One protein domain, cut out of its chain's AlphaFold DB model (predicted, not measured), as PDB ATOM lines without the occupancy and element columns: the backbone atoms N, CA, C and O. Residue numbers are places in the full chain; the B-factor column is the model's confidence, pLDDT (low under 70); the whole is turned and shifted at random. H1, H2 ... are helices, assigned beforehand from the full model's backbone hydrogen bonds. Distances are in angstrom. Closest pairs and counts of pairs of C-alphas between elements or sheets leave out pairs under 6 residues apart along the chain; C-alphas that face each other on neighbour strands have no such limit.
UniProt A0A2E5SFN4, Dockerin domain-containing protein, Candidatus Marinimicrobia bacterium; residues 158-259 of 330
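Overview. This is residues 158 to 259 of the 330 residues of the protein "Dockerin domain-containing protein" of Candidatus Marinimicrobia bacterium (UniProt A0A2E5SFN4). Look first for one long helix, H2, with H1 and H5 crossing it nearly at right angles on one side, H4 packed at its later end, and H3 set off from the other helices beyond a tight link. Unnamed chain makes up much of the rest, above all the long link of residues 177 to 202. You will find 102 printed residues with five named helices, H1 to H5 in chain order, and no named strand; the class is all helix, though 47 residues are in named elements. The whole is compact, with a radius of gyration of the C-alphas of 12.7 A, and spans 34 by 31 by 21 A.

Arrangement. Start at the hub, H2, residues 203 to 219. With residues 207 to 211 alone it touches H1, residues 168 to 176, about perpendicular at 87 degrees; the closest C-alphas, of Ser 170 and Ala 207, are 6.7 A apart. With residues 214 to 218 alone it touches H5, residues 248 to 254, about perpendicular at 84 degrees; the closest C-alphas, of Ile 215 and Ile 254, are 6.8 A apart. With residues 214 to 219 alone it touches H4, residues 240 to 246, at a steep tilt of 53 degrees, opposite ways; the C-alphas of His 218 and Pro 240 come closest, at 4.6 A. H3, residues 225 to 231, is apart from H1, H2, H4 and H5. In these five helices every O i to N i+4 pair is within hydrogen-bond range.

Along the chain. Find C-alpha 203 at (204.231, 103.727, 197.963); H2 runs 24.5 A to C-alpha 219 at (202.272, 86.688, 180.404). H1 measures 12.3 A, H3 10.3 A, H4 10.1 A and H5 9.9 A.

Size, cuts and confidence. The C-alphas of Asn 186 and Asn 258, 37.7 A apart, are the farthest. The printed part has no cut, H1 to H2 is a long link, and no printed residue is under 70 in pLDDT.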
ATOM      1  N   ASP A 158     215.545 104.878 185.907       98.56
ATOM      2  CA  ASP A 158     214.723 105.850 185.173       98.56
ATOM      3  C   ASP A 158     213.381 105.212 184.743       98.56
ATOM      4  O   ASP A 158     212.355 105.889 184.649       98.56
ATOM      5  N   GLU A 159     213.369 103.893 184.537       98.75
ATOM      6  CA  GLU A 159     212.199 103.100 184.174       98.75
ATOM      7  C   GLU A 159     211.435 102.559 185.391       98.75
ATOM      8  O   GLU A 159     210.211 102.680 185.415       98.75
ATOM      9  N   PHE A 160     212.130 102.024 186.406       98.62
ATOM     10  CA  PHE A 160     211.527 101.209 187.476       98.62
ATOM     11  C   PHE A 160     211.787 101.677 188.914       98.62
ATOM     12  O   PHE A 160     211.432 100.960 189.845       98.62
ATOM     13  N   ASN A 161     212.410 102.833 189.165       98.44
ATOM     14  CA  ASN A 161     212.547 103.302 190.550       98.44
ATOM     15  C   ASN A 161     211.169 103.402 191.239       98.44
ATOM     16  O   ASN A 161     210.196 103.876 190.651       98.44
ATOM     17  N   ILE A 162     211.096 102.900 192.470       98.19
ATOM     18  CA  ILE A 162     209.858 102.696 193.229       98.19
ATOM     19  C   ILE A 162     209.500 103.882 194.123       98.19
ATOM     20  O   ILE A 162     208.412 103.905 194.682       98.19
ATOM     21  N   SER A 163     210.362 104.894 194.256       98.44
ATOM     22  CA  SER A 163     210.006 106.110 194.994       98.44
ATOM     23  C   SER A 163     209.008 106.987 194.202       98.44
ATOM     24  O   SER A 163     208.980 106.946 192.969       98.44
ATOM     25  N   PRO A 164     208.222 107.863 194.855       98.31
ATOM     26  CA  PRO A 164     207.274 108.736 194.156       98.31
ATOM     27  C   PRO A 164     207.935 109.689 193.148       98.31
ATOM     28  O   PRO A 164     208.874 110.407 193.506       98.31
ATOM     29  N   ASN A 165     207.372 109.800 191.937       97.88
ATOM     30  CA  ASN A 165     207.850 110.667 190.840       97.88
ATOM     31  C   ASN A 165     209.317 110.401 190.444       97.88
ATOM     32  O   ASN A 165     210.070 111.336 190.147       97.88
ATOM     33  N   SER A 166     209.765 109.150 190.544       98.38
ATOM     34  CA  SER A 166     211.173 108.786 190.357       98.38
ATOM     35  C   SER A 166     211.457 108.053 189.050       98.38
ATOM     36  O   SER A 166     212.613 108.004 188.637       98.38
ATOM     37  N   SER A 167     210.423 107.518 188.402       98.81
ATOM     38  CA  SER A 167     210.533 106.690 187.205       98.81
ATOM     39  C   SER A 167     209.274 106.726 186.341       98.81
ATOM     40  O   SER A 167     208.201 107.136 186.799       98.81
ATOM     41  N   ILE A 168     209.393 106.222 185.109       98.81
ATOM     42  CA  ILE A 168     208.251 106.021 184.204       98.81
ATOM     43  C   ILE A 168     207.184 105.130 184.860       98.81
ATOM     44  O   ILE A 168     205.999 105.445 184.774       98.81
ATOM     45  N   MET A 169     207.588 104.062 185.555       98.81
ATOM     46  CA  MET A 169     206.671 103.178 186.280       98.81
ATOM     47  C   MET A 169     205.942 103.899 187.419       98.81
ATOM     48  O   MET A 169     204.740 103.711 187.584       98.81
ATOM     49  N   SER A 170     206.629 104.753 188.184       98.69
ATOM     50  CA  SER A 170     205.998 105.507 189.279       98.69
ATOM     51  C   SER A 170     204.931 106.486 188.760       98.69
ATOM     52  O   SER A 170     203.848 106.599 189.338       98.69
ATOM     53  N   ASP A 171     205.191 107.122 187.613       98.75
ATOM     54  CA  ASP A 171     204.225 107.996 186.946       98.75
ATOM     55  C   ASP A 171     203.037 107.189 186.385       98.75
ATOM     56  O   ASP A 171     201.891 107.632 186.476       98.75
ATOM     57  N   ALA A 172     203.288 105.993 185.835       98.88
ATOM     58  CA  ALA A 172     202.246 105.092 185.340       98.88
ATOM     59  C   ALA A 172     201.335 104.586 186.468       98.88
ATOM     60  O   ALA A 172     200.114 104.674 186.351       98.88
ATOM     61  N   MET A 173     201.911 104.175 187.603       98.81
ATOM     62  CA  MET A 173     201.152 103.722 188.771       98.81
ATOM     63  C   MET A 173     200.229 104.822 189.315       98.81
ATOM     64  O   MET A 173     199.104 104.556 189.742       98.81
ATOM     65  N   ASP A 174     200.678 106.078 189.311       98.75
ATOM     66  CA  ASP A 174     199.836 107.196 189.741       98.75
ATOM     67  C   ASP A 174     198.652 107.420 188.789       98.75
ATOM     68  O   ASP A 174     197.571 107.792 189.238       98.75
ATOM     69  N   ILE A 175     198.810 107.152 187.491       98.69
ATOM     70  CA  ILE A 175     197.692 107.167 186.538       98.69
ATOM     71  C   ILE A 175     196.757 105.979 186.803       98.69
ATOM     72  O   ILE A 175     195.547 106.186 186.894       98.69
ATOM     73  N   ALA A 176     197.307 104.777 186.994       98.75
ATOM     74  CA  ALA A 176     196.551 103.546 187.230       98.75
ATOM     75  C   ALA A 176     195.646 103.598 188.463       98.75
ATOM     76  O   ALA A 176     194.580 102.986 188.490       98.75
ATOM     77  N   ARG A 177     196.050 104.374 189.471       98.50
ATOM     78  CA  ARG A 177     195.292 104.593 190.709       98.50
ATOM     79  C   ARG A 177     194.405 105.840 190.659       98.50
ATOM     80  O   ARG A 177     193.810 106.198 191.672       98.50
ATOM     81  N   GLY A 178     194.346 106.554 189.531       98.12
ATOM     82  CA  GLY A 178     193.609 107.817 189.382       98.12
ATOM     83  C   GLY A 178     194.199 109.002 190.170       98.12
ATOM     84  O   GLY A 178     193.537 110.022 190.376       98.12
ATOM     85  N   GLY A 179     195.444 108.889 190.636       97.75
ATOM     86  CA  GLY A 179     196.175 109.914 191.376       97.75
ATOM     87  C   GLY A 179     197.357 109.358 192.177       97.75
ATOM     88  O   GLY A 179     197.544 108.152 192.316       97.75
ATOM     89  N   GLN A 180     198.151 110.260 192.760       97.88
ATOM     90  CA  GLN A 180     199.279 109.882 193.615       97.88
ATOM     91  C   GLN A 180     198.831 109.623 195.058       97.88
ATOM     92  O   GLN A 180     198.382 110.538 195.757       97.88
ATOM     93  N   PHE A 181     199.045 108.394 195.530       98.06
ATOM     94  CA  PHE A 181     198.757 107.971 196.901       98.06
ATOM     95  C   PHE A 181     200.007 107.374 197.550       98.06
ATOM     96  O   PHE A 181     200.511 106.344 197.112       98.06
ATOM     97  N   LEU A 182     200.516 108.029 198.603       97.81
ATOM     98  CA  LEU A 182     201.716 107.569 199.323       97.81
ATOM     99  C   LEU A 182     201.461 106.360 200.236       97.81
ATOM    100  O   LEU A 182     202.405 105.693 200.630       97.81
ATOM    101  N   ASN A 183     200.202 106.128 200.599       97.44
ATOM    102  CA  ASN A 183     199.717 104.959 201.331       97.44
ATOM    103  C   ASN A 183     198.362 104.578 200.721       97.44
ATOM    104  O   ASN A 183     197.739 105.437 200.084       97.44
ATOM    105  N   VAL A 184     197.883 103.363 200.982       97.25
ATOM    106  CA  VAL A 184     196.556 102.910 200.542       97.25
ATOM    107  C   VAL A 184     195.457 103.901 200.989       97.25
ATOM    108  O   VAL A 184     195.332 104.198 202.186       97.25
ATOM    109  N   PRO A 185     194.687 104.498 200.055       96.75
ATOM    110  CA  PRO A 185     193.591 105.401 200.375       96.75
ATOM    111  C   PRO A 185     192.344 104.633 200.825       96.75
ATOM    112  O   PRO A 185     192.167 103.458 200.543       96.75
ATOM    113  N   ASN A 186     191.398 105.334 201.460       95.12
ATOM    114  CA  ASN A 186     190.119 104.715 201.833       95.12
ATOM    115  C   ASN A 186     189.293 104.247 200.626       95.12
ATOM    116  O   ASN A 186     188.476 103.348 200.774       95.12
ATOM    117  N   ASN A 187     189.404 104.955 199.501       95.69
ATOM    118  CA  ASN A 187     188.770 104.610 198.233       95.69
ATOM    119  C   ASN A 187     189.647 105.161 197.111       95.69
ATOM    120  O   ASN A 187     190.111 106.306 197.209       95.69
ATOM    121  N   TYR A 188     189.804 104.376 196.057       97.88
ATOM    122  CA  TYR A 188     190.353 104.838 194.794       97.88
ATOM    123  C   TYR A 188     189.257 105.511 193.938       97.88
ATOM    124  O   TYR A 188     188.063 105.309 194.199       97.88
ATOM    125  N   PRO A 189     189.625 106.374 192.976       98.00
ATOM    126  CA  PRO A 189     188.709 106.901 191.959       98.00
ATOM    127  C   PRO A 189     188.075 105.789 191.106       98.00
ATOM    128  O   PRO A 189     188.656 104.724 190.960       98.00
ATOM    129  N   GLU A 190     186.896 106.041 190.527       96.19
ATOM    130  CA  GLU A 190     186.153 105.048 189.717       96.19
ATOM    131  C   GLU A 190     186.850 104.737 188.382       96.19
ATOM    132  O   GLU A 190     186.587 103.716 187.765       96.19
ATOM    133  N   GLU A 191     187.720 105.633 187.917       96.19
ATOM    134  CA  GLU A 191     188.530 105.462 186.711       96.19
ATOM    135  C   GLU A 191     189.845 104.694 186.923       96.19
ATOM    136  O   GLU A 191     190.591 104.515 185.958       96.19
ATOM    137  N   ALA A 192     190.168 104.320 188.164       98.44
ATOM    138  CA  ALA A 192     191.356 103.536 188.474       98.44
ATOM    139  C   ALA A 192     191.160 102.065 188.066       98.44
ATOM    140  O   ALA A 192     190.037 101.581 187.993       98.44
ATOM    141  N   TRP A 193     192.264 101.371 187.795       98.69
ATOM    142  CA  TRP A 193     192.292  99.925 187.522       98.69
ATOM    143  C   TRP A 193     193.237  99.165 188.457       98.69
ATOM    144  O   TRP A 193     193.322  97.939 188.392       98.69
ATOM    145  N   TYR A 194     193.960  99.896 189.312       98.69
ATOM    146  CA  TYR A 194     194.810  99.354 190.363       98.69
ATOM    147  C   TYR A 194     194.331  99.857 191.725       98.69
ATOM    148  O   TYR A 194     194.318 101.060 192.000       98.69
ATOM    149  N   HIS A 195     193.934  98.917 192.574       97.50
ATOM    150  CA  HIS A 195     193.153  99.125 193.787       97.50
ATOM    151  C   HIS A 195     193.749  98.402 195.000       97.50
ATOM    152  O   HIS A 195     193.010  97.911 195.848       97.50
ATOM    153  N   TYR A 196     195.080  98.344 195.095       96.25
ATOM    154  CA  TYR A 196     195.780  97.613 196.157       96.25
ATOM    155  C   TYR A 196     195.234  97.928 197.553       96.25
ATOM    156  O   TYR A 196     195.080  99.109 197.899       96.25
ATOM    157  N   ASP A 197     194.942  96.890 198.337       94.00
ATOM    158  CA  ASP A 197     194.145  97.008 199.560       94.00
ATOM    159  C   ASP A 197     194.876  96.603 200.857       94.00
ATOM    160  O   ASP A 197     194.297  96.731 201.945       94.00
ATOM    161  N   ASP A 198     196.166  96.245 200.791       94.81
ATOM    162  CA  ASP A 198     196.992  96.048 201.986       94.81
ATOM    163  C   ASP A 198     197.368  97.392 202.635       94.81
ATOM    164  O   ASP A 198     198.292  98.105 202.245       94.81
ATOM    165  N   TRP A 199     196.670  97.715 203.722       95.06
ATOM    166  CA  TRP A 199     196.846  98.933 204.516       95.06
ATOM    167  C   TRP A 199     198.222  99.090 205.177       95.06
ATOM    168  O   TRP A 199     198.505 100.157 205.733       95.06
ATOM    169  N   THR A 200     199.045  98.042 205.197       94.69
ATOM    170  CA  THR A 200     200.419  98.092 205.711       94.69
ATOM    171  C   THR A 200     201.422  98.575 204.667       94.69
ATOM    172  O   THR A 200     202.521  98.997 205.033       94.69
ATOM    173  N   CYS A 201     201.015  98.583 203.399       96.19
ATOM    174  CA  CYS A 201     201.834  98.912 202.250       96.19
ATOM    175  C   CYS A 201     201.976 100.435 202.067       96.19
ATOM    176  O   CYS A 201     201.005 101.203 202.111       96.19
ATOM    177  N   ASP A 202     203.213 100.880 201.857       97.69
ATOM    178  CA  ASP A 202     203.530 102.242 201.438       97.69
ATOM    179  C   ASP A 202     203.661 102.337 199.907       97.69
ATOM    180  O   ASP A 202     203.370 101.394 199.174       97.69
ATOM    181  N   TYR A 203     204.057 103.507 199.400       98.56
ATOM    182  CA  TYR A 203     204.231 103.727 197.963       98.56
ATOM    183  C   TYR A 203     205.197 102.736 197.308       98.56
ATOM    184  O   TYR A 203     204.927 102.284 196.202       98.56
ATOM    185  N   GLU A 204     206.315 102.426 197.965       98.06
ATOM    186  CA  GLU A 204     207.362 101.585 197.381       98.06
ATOM    187  C   GLU A 204     206.894 100.131 197.292       98.06
ATOM    188  O   GLU A 204     207.106  99.477 196.271       98.06
ATOM    189  N   CYS A 205     206.176  99.672 198.319       97.75
ATOM    190  CA  CYS A 205     205.484  98.392 198.308       97.75
ATOM    191  C   CYS A 205     204.406  98.337 197.197       97.75
ATOM    192  O   CYS A 205     204.436  97.438 196.366       97.75
ATOM    193  N   MET A 206     203.541  99.350 197.053       98.50
ATOM    194  CA  MET A 206     202.536  99.357 195.971       98.50
ATOM    195  C   MET A 206     203.187  99.381 194.577       98.50
ATOM    196  O   MET A 206     202.656  98.823 193.624       98.50
ATOM    197  N   ALA A 207     204.348 100.021 194.437       98.69
ATOM    198  CA  ALA A 207     205.049 100.106 193.161       98.69
ATOM    199  C   ALA A 207     205.636  98.759 192.709       98.69
ATOM    200  O   ALA A 207     205.626  98.478 191.509       98.69
ATOM    201  N   ILE A 208     206.144  97.933 193.633       98.19
ATOM    202  CA  ILE A 208     206.674  96.610 193.270       98.19
ATOM    203  C   ILE A 208     205.548  95.622 192.932       98.19
ATOM    204  O   ILE A 208     205.671  94.878 191.961       98.19
ATOM    205  N   GLU A 209     204.428  95.715 193.646       98.44
ATOM    206  CA  GLU A 209     203.197  94.955 193.399       98.44
ATOM    207  C   GLU A 209     202.586  95.308 192.040       98.44
ATOM    208  O   GLU A 209     202.252  94.443 191.233       98.44
ATOM    209  N   TYR A 210     202.510  96.602 191.723       98.88
ATOM    210  CA  TYR A 210     202.062  97.078 190.416       98.88
ATOM    211  C   TYR A 210     202.911  96.516 189.267       98.88
ATOM    212  O   TYR A 210     202.367  96.111 188.238       98.88
ATOM    213  N   LEU A 211     204.237  96.451 189.437       98.81
ATOM    214  CA  LEU A 211     205.121  95.844 188.442       98.81
ATOM    215  C   LEU A 211     204.829  94.351 188.260       98.81
ATOM    216  O   LEU A 211     204.789  93.888 187.121       98.81
ATOM    217  N   TYR A 212     204.607  93.615 189.354       98.50
ATOM    218  CA  TYR A 212     204.191  92.215 189.301       98.50
ATOM    219  C   TYR A 212     202.902  92.052 188.491       98.50
ATOM    220  O   TYR A 212     202.936  91.365 187.467       98.50
ATOM    221  N   TRP A 213     201.825  92.753 188.868       98.62
ATOM    222  CA  TRP A 213     200.527  92.692 188.187       98.62
ATOM    223  C   TRP A 213     200.656  92.926 186.682       98.62
ATOM    224  O   TRP A 213     200.123  92.162 185.877       98.62
ATOM    225  N   CYS A 214     201.429  93.938 186.286       98.81
ATOM    226  CA  CYS A 214     201.657  94.243 184.879       98.81
ATOM    227  C   CYS A 214     202.386  93.103 184.135       98.81
ATOM    228  O   CYS A 214     202.024  92.781 183.002       98.81
ATOM    229  N   ILE A 215     203.406  92.487 184.747       98.81
ATOM    230  CA  ILE A 215     204.176  91.388 184.136       98.81
ATOM    231  C   ILE A 215     203.300  90.147 183.966       98.81
ATOM    232  O   ILE A 215     203.237  89.594 182.868       98.81
ATOM    233  N   VAL A 216     202.586  89.724 185.011       98.50
ATOM    234  CA  VAL A 216     201.789  88.489 184.944       98.50
ATOM    235  C   VAL A 216     200.530  88.634 184.086       98.50
ATOM    236  O   VAL A 216     200.131  87.673 183.424       98.50
ATOM    237  N   SER A 217     199.960  89.843 183.995       98.62
ATOM    238  CA  SER A 217     198.934  90.171 182.999       98.62
ATOM    239  C   SER A 217     199.463  90.041 181.577       98.62
ATOM    240  O   SER A 217     198.782  89.480 180.722       98.62
ATOM    241  N   HIS A 218     200.681  90.526 181.308       98.69
ATOM    242  CA  HIS A 218     201.303  90.394 179.991       98.69
ATOM    243  C   HIS A 218     201.575  88.929 179.621       98.69
ATOM    244  O   HIS A 218     201.299  88.523 178.493       98.69
ATOM    245  N   MET A 219     202.047  88.128 180.579       98.38
ATOM    246  CA  MET A 219     202.272  86.688 180.404       98.38
ATOM    247  C   MET A 219     200.974  85.887 180.206       98.38
ATOM    248  O   MET A 219     201.024  84.737 179.774       98.38
ATOM    249  N   GLY A 220     199.813  86.473 180.522       98.12
ATOM    250  CA  GLY A 220     198.513  85.806 180.439       98.12
ATOM    251  C   GLY A 220     198.257  84.796 181.557       98.12
ATOM    252  O   GLY A 220     197.343  83.986 181.440       98.12
ATOM    253  N   ILE A 221     199.032  84.848 182.645       96.56
ATOM    254  CA  ILE A 221     198.890  83.945 183.801       96.56
ATOM    255  C   ILE A 221     197.533  84.141 184.492       96.56
ATOM    256  O   ILE A 221     196.952  83.193 185.011       96.56
ATOM    257  N   LEU A 222     197.015  85.370 184.462       97.69
ATOM    258  CA  LEU A 222     195.753  85.754 185.093       97.69
ATOM    259  C   LEU A 222     194.532  85.600 184.162       97.69
ATOM    260  O   LEU A 222     193.409  85.877 184.590       97.69
ATOM    261  N   ASP A 223     194.730  85.189 182.898       97.06
ATOM    262  CA  ASP A 223     193.708  85.174 181.834       97.06
ATOM    263  C   ASP A 223     192.788  83.943 181.915       97.06
ATOM    264  O   ASP A 223     192.642  83.139 180.988       97.06
ATOM    265  N   ASP A 224     192.135  83.792 183.061       96.06
ATOM    266  CA  ASP A 224     191.022  82.881 183.233       96.06
ATOM    267  C   ASP A 224     189.886  83.542 184.020       96.06
ATOM    268  O   ASP A 224     190.059  84.459 184.821       96.06
ATOM    269  N   ILE A 225     188.667  83.057 183.785       95.94
ATOM    270  CA  ILE A 225     187.454  83.660 184.347       95.94
ATOM    271  C   ILE A 225     187.466  83.631 185.880       95.94
ATOM    272  O   ILE A 225     186.921  84.540 186.503       95.94
ATOM    273  N   GLN A 226     187.993  82.575 186.502       96.19
ATOM    274  CA  GLN A 226     187.983  82.458 187.955       96.19
ATOM    275  C   GLN A 226     188.962  83.456 188.570       96.19
ATOM    276  O   GLN A 226     188.548  84.191 189.467       96.19
ATOM    277  N   THR A 227     190.193  83.515 188.059       96.69
ATOM    278  CA  THR A 227     191.224  84.442 188.538       96.69
ATOM    279  C   THR A 227     190.813  85.888 188.313       96.69
ATOM    280  O   THR A 227     190.729  86.627 189.289       96.69
ATOM    281  N   CYS A 228     190.415  86.274 187.094       97.19
ATOM    282  CA  CYS A 228     189.946  87.633 186.796       97.19
ATOM    283  C   CYS A 228     188.850  88.104 187.768       97.19
ATOM    284  O   CYS A 228     188.926  89.200 188.304       97.19
ATOM    285  N   ASN A 229     187.842  87.267 188.049       96.75
ATOM    286  CA  ASN A 229     186.784  87.627 189.004       96.75
ATOM    287  C   ASN A 229     187.270  87.669 190.462       96.75
ATOM    288  O   ASN A 229     186.630  88.307 191.295       96.75
ATOM    289  N   GLY A 230     188.317  86.910 190.788       96.38
ATOM    290  CA  GLY A 230     188.893  86.819 192.125       96.38
ATOM    291  C   GLY A 230     189.756  88.022 192.497       96.38
ATOM    292  O   GLY A 230     189.830  88.331 193.680       96.38
ATOM    293  N   ILE A 231     190.349  88.686 191.499       96.88
ATOM    294  CA  ILE A 231     191.273  89.815 191.680       96.88
ATOM    295  C   ILE A 231     190.682  91.175 191.295       96.88
ATOM    296  O   ILE A 231     191.310  92.191 191.558       96.88
ATOM    297  N   ASP A 232     189.484  91.227 190.700       95.75
ATOM    298  CA  ASP A 232     188.852  92.453 190.165       95.75
ATOM    299  C   ASP A 232     188.704  93.588 191.203       95.75
ATOM    300  O   ASP A 232     188.621  94.763 190.861       95.75
ATOM    301  N   ASN A 233     188.693  93.263 192.502       94.75
ATOM    302  CA  ASN A 233     188.691  94.265 193.572       94.75
ATOM    303  C   ASN A 233     190.028  95.004 193.738       94.75
ATOM    304  O   ASN A 233     190.026  96.082 194.326       94.75
ATOM    305  N   GLU A 234     191.129  94.427 193.258       96.31
ATOM    306  CA  GLU A 234     192.504  94.927 193.381       96.31
ATOM    307  C   GLU A 234     193.136  95.267 192.025       96.31
ATOM    308  O   GLU A 234     193.881  96.242 191.926       96.31
ATOM    309  N   TRP A 235     192.842  94.499 190.975       98.25
ATOM    310  CA  TRP A 235     193.441  94.649 189.652       98.25
ATOM    311  C   TRP A 235     192.462  94.267 188.542       98.25
ATOM    312  O   TRP A 235     192.037  93.119 188.437       98.25
ATOM    313  N   GLU A 236     192.142  95.222 187.667       98.25
ATOM    314  CA  GLU A 236     191.152  94.994 186.606       98.25
ATOM    315  C   GLU A 236     191.769  94.423 185.317       98.25
ATOM    316  O   GLU A 236     191.073  93.812 184.507       98.25
ATOM    317  N   LEU A 237     193.078  94.596 185.085       98.31
ATOM    318  CA  LEU A 237     193.716  94.313 183.789       98.31
ATOM    319  C   LEU A 237     194.215  92.865 183.655       98.31
ATOM    320  O   LEU A 237     195.348  92.635 183.238       98.31
ATOM    321  N   CYS A 238     193.396  91.873 184.003       97.31
ATOM    322  CA  CYS A 238     193.820  90.468 184.119       97.31
ATOM    323  C   CYS A 238     194.250  89.778 182.802       97.31
ATOM    324  O   CYS A 238     194.884  88.731 182.849       97.31
ATOM    325  N   THR A 239     193.935  90.326 181.622       98.31
ATOM    326  CA  THR A 239     194.296  89.703 180.332       98.31
ATOM    327  C   THR A 239     195.370  90.503 179.590       98.31
ATOM    328  O   THR A 239     195.413  91.731 179.733       98.31
ATOM    329  N   PRO A 240     196.183  89.867 178.719       98.62
ATOM    330  CA  PRO A 240     197.166  90.584 177.909       98.62
ATOM    331  C   PRO A 240     196.541  91.692 177.049       98.62
ATOM    332  O   PRO A 240     197.093  92.785 176.953       98.62
ATOM    333  N   GLU A 241     195.361  91.442 176.464       98.44
ATOM    334  CA  GLU A 241     194.645  92.419 175.628       98.44
ATOM    335  C   GLU A 241     194.166  93.627 176.448       98.44
ATOM    336  O   GLU A 241     194.299  94.777 176.016       98.44
ATOM    337  N   LEU A 242     193.616  93.385 177.641       98.25
ATOM    338  CA  LEU A 242     193.126  94.457 178.503       98.25
ATOM    339  C   LEU A 242     194.285  95.300 179.049       98.25
ATOM    340  O   LEU A 242     194.192  96.530 179.065       98.25
ATOM    341  N   PHE A 243     195.394  94.651 179.412       98.75
ATOM    342  CA  PHE A 243     196.622  95.318 179.825       98.75
ATOM    343  C   PHE A 243     197.224  96.174 178.700       98.75
ATOM    344  O   PHE A 243     197.409  97.377 178.890       98.75
ATOM    345  N   GLU A 244     197.444  95.600 177.511       98.56
ATOM    346  CA  GLU A 244     198.029  96.296 176.352       98.56
ATOM    347  C   GLU A 244     197.231  97.545 175.954       98.56
ATOM    348  O   GLU A 244     197.806  98.575 175.589       98.56
ATOM    349  N   THR A 245     195.901  97.463 176.006       98.56
ATOM    350  CA  THR A 245     195.022  98.540 175.531       98.56
ATOM    351  C   THR A 245     194.753  99.628 176.572       98.56
ATOM    352  O   THR A 245     194.394 100.744 176.181       98.56
ATOM    353  N   THR A 246     194.948  99.336 177.862       98.62
ATOM    354  CA  THR A 246     194.645 100.263 178.966       98.62
ATOM    355  C   THR A 246     195.910 100.908 179.520       98.62
ATOM    356  O   THR A 246     196.051 102.132 179.467       98.62
ATOM    357  N   ASP A 247     196.873 100.102 179.970       98.75
ATOM    358  CA  ASP A 247     198.113 100.582 180.581       98.75
ATOM    359  C   ASP A 247     199.259 100.611 179.565       98.75
ATOM    360  O   ASP A 247     200.268  99.907 179.643       98.75
ATOM    361  N   VAL A 248     199.083 101.456 178.551       98.56
ATOM    362  CA  VAL A 248     200.008 101.558 177.411       98.56
ATOM    363  C   VAL A 248     201.434 101.951 177.820       98.56
ATOM    364  O   VAL A 248     202.379 101.674 177.079       98.56
ATOM    365  N   ILE A 249     201.600 102.614 178.973       98.75
ATOM    366  CA  ILE A 249     202.911 103.026 179.488       98.75
ATOM    367  C   ILE A 249     203.642 101.800 180.031       98.75
ATOM    368  O   ILE A 249     204.757 101.525 179.580       98.75
ATOM    369  N   MET A 250     203.014 101.039 180.934       98.81
ATOM    370  CA  MET A 250     203.630  99.826 181.471       98.81
ATOM    371  C   MET A 250     203.789  98.743 180.417       98.81
ATOM    372  O   MET A 250     204.844  98.116 180.366       98.81
ATOM    373  N   HIS A 251     202.821  98.576 179.513       98.81
ATOM    374  CA  HIS A 251     202.976  97.659 178.385       98.81
ATOM    375  C   HIS A 251     204.210  98.018 177.539       98.81
ATOM    376  O   HIS A 251     204.988  97.142 177.157       98.81
ATOM    377  N   GLY A 252     204.445  99.312 177.292       98.75
ATOM    378  CA  GLY A 252     205.632  99.793 176.584       98.75
ATOM    379  C   GLY A 252     206.952  99.530 177.318       98.75
ATOM    380  O   GLY A 252     207.960  99.279 176.657       98.75
ATOM    381  N   LEU A 253     206.968  99.568 178.656       98.62
ATOM    382  CA  LEU A 253     208.141  99.179 179.449       98.62
ATOM    383  C   LEU A 253     208.364  97.663 179.413       98.62
ATOM    384  O   LEU A 253     209.462  97.218 179.090       98.62
ATOM    385  N   ILE A 254     207.330  96.871 179.689       98.56
ATOM    386  CA  ILE A 254     207.427  95.408 179.794       98.56
ATOM    387  C   ILE A 254     207.837  94.766 178.472       98.56
ATOM    388  O   ILE A 254     208.650  93.847 178.464       98.56
ATOM    389  N   THR A 255     207.349  95.286 177.347       98.38
ATOM    390  CA  THR A 255     207.685  94.765 176.012       98.38
ATOM    391  C   THR A 255     208.950  95.385 175.410       98.38
ATOM    392  O   THR A 255     209.311  95.091 174.267       98.38
ATOM    393  N   ASN A 256     209.656  96.255 176.144       98.38
ATOM    394  CA  ASN A 256     210.897  96.849 175.659       98.38
ATOM    395  C   ASN A 256     212.017  95.790 175.641       98.38
ATOM    396  O   ASN A 256     212.511  95.398 176.703       98.38
ATOM    397  N   PRO A 257     212.529  95.395 174.459       96.50
ATOM    398  CA  PRO A 257     213.509  94.313 174.357       96.50
ATOM    399  C   PRO A 257     214.862  94.645 175.004       96.50
ATOM    400  O   PRO A 257     215.681  93.746 175.194       96.50
ATOM    401  N   ASN A 258     215.122  95.919 175.321       96.56
ATOM    402  CA  ASN A 258     216.337  96.337 176.019       96.56
ATOM    403  C   ASN A 258     216.254  96.151 177.538       96.56
ATOM    404  O   ASN A 258     217.301  96.101 178.171       96.56
ATOM    405  N   LEU A 259     215.045  96.088 178.109       96.94
ATOM    406  CA  LEU A 259     214.844  95.927 179.555       96.94
ATOM    407  C   LEU A 259     214.792  94.459 179.978       96.94
ATOM    408  O   LEU A 259     214.927  94.187 181.163       96.94
TER     409      LEU A 259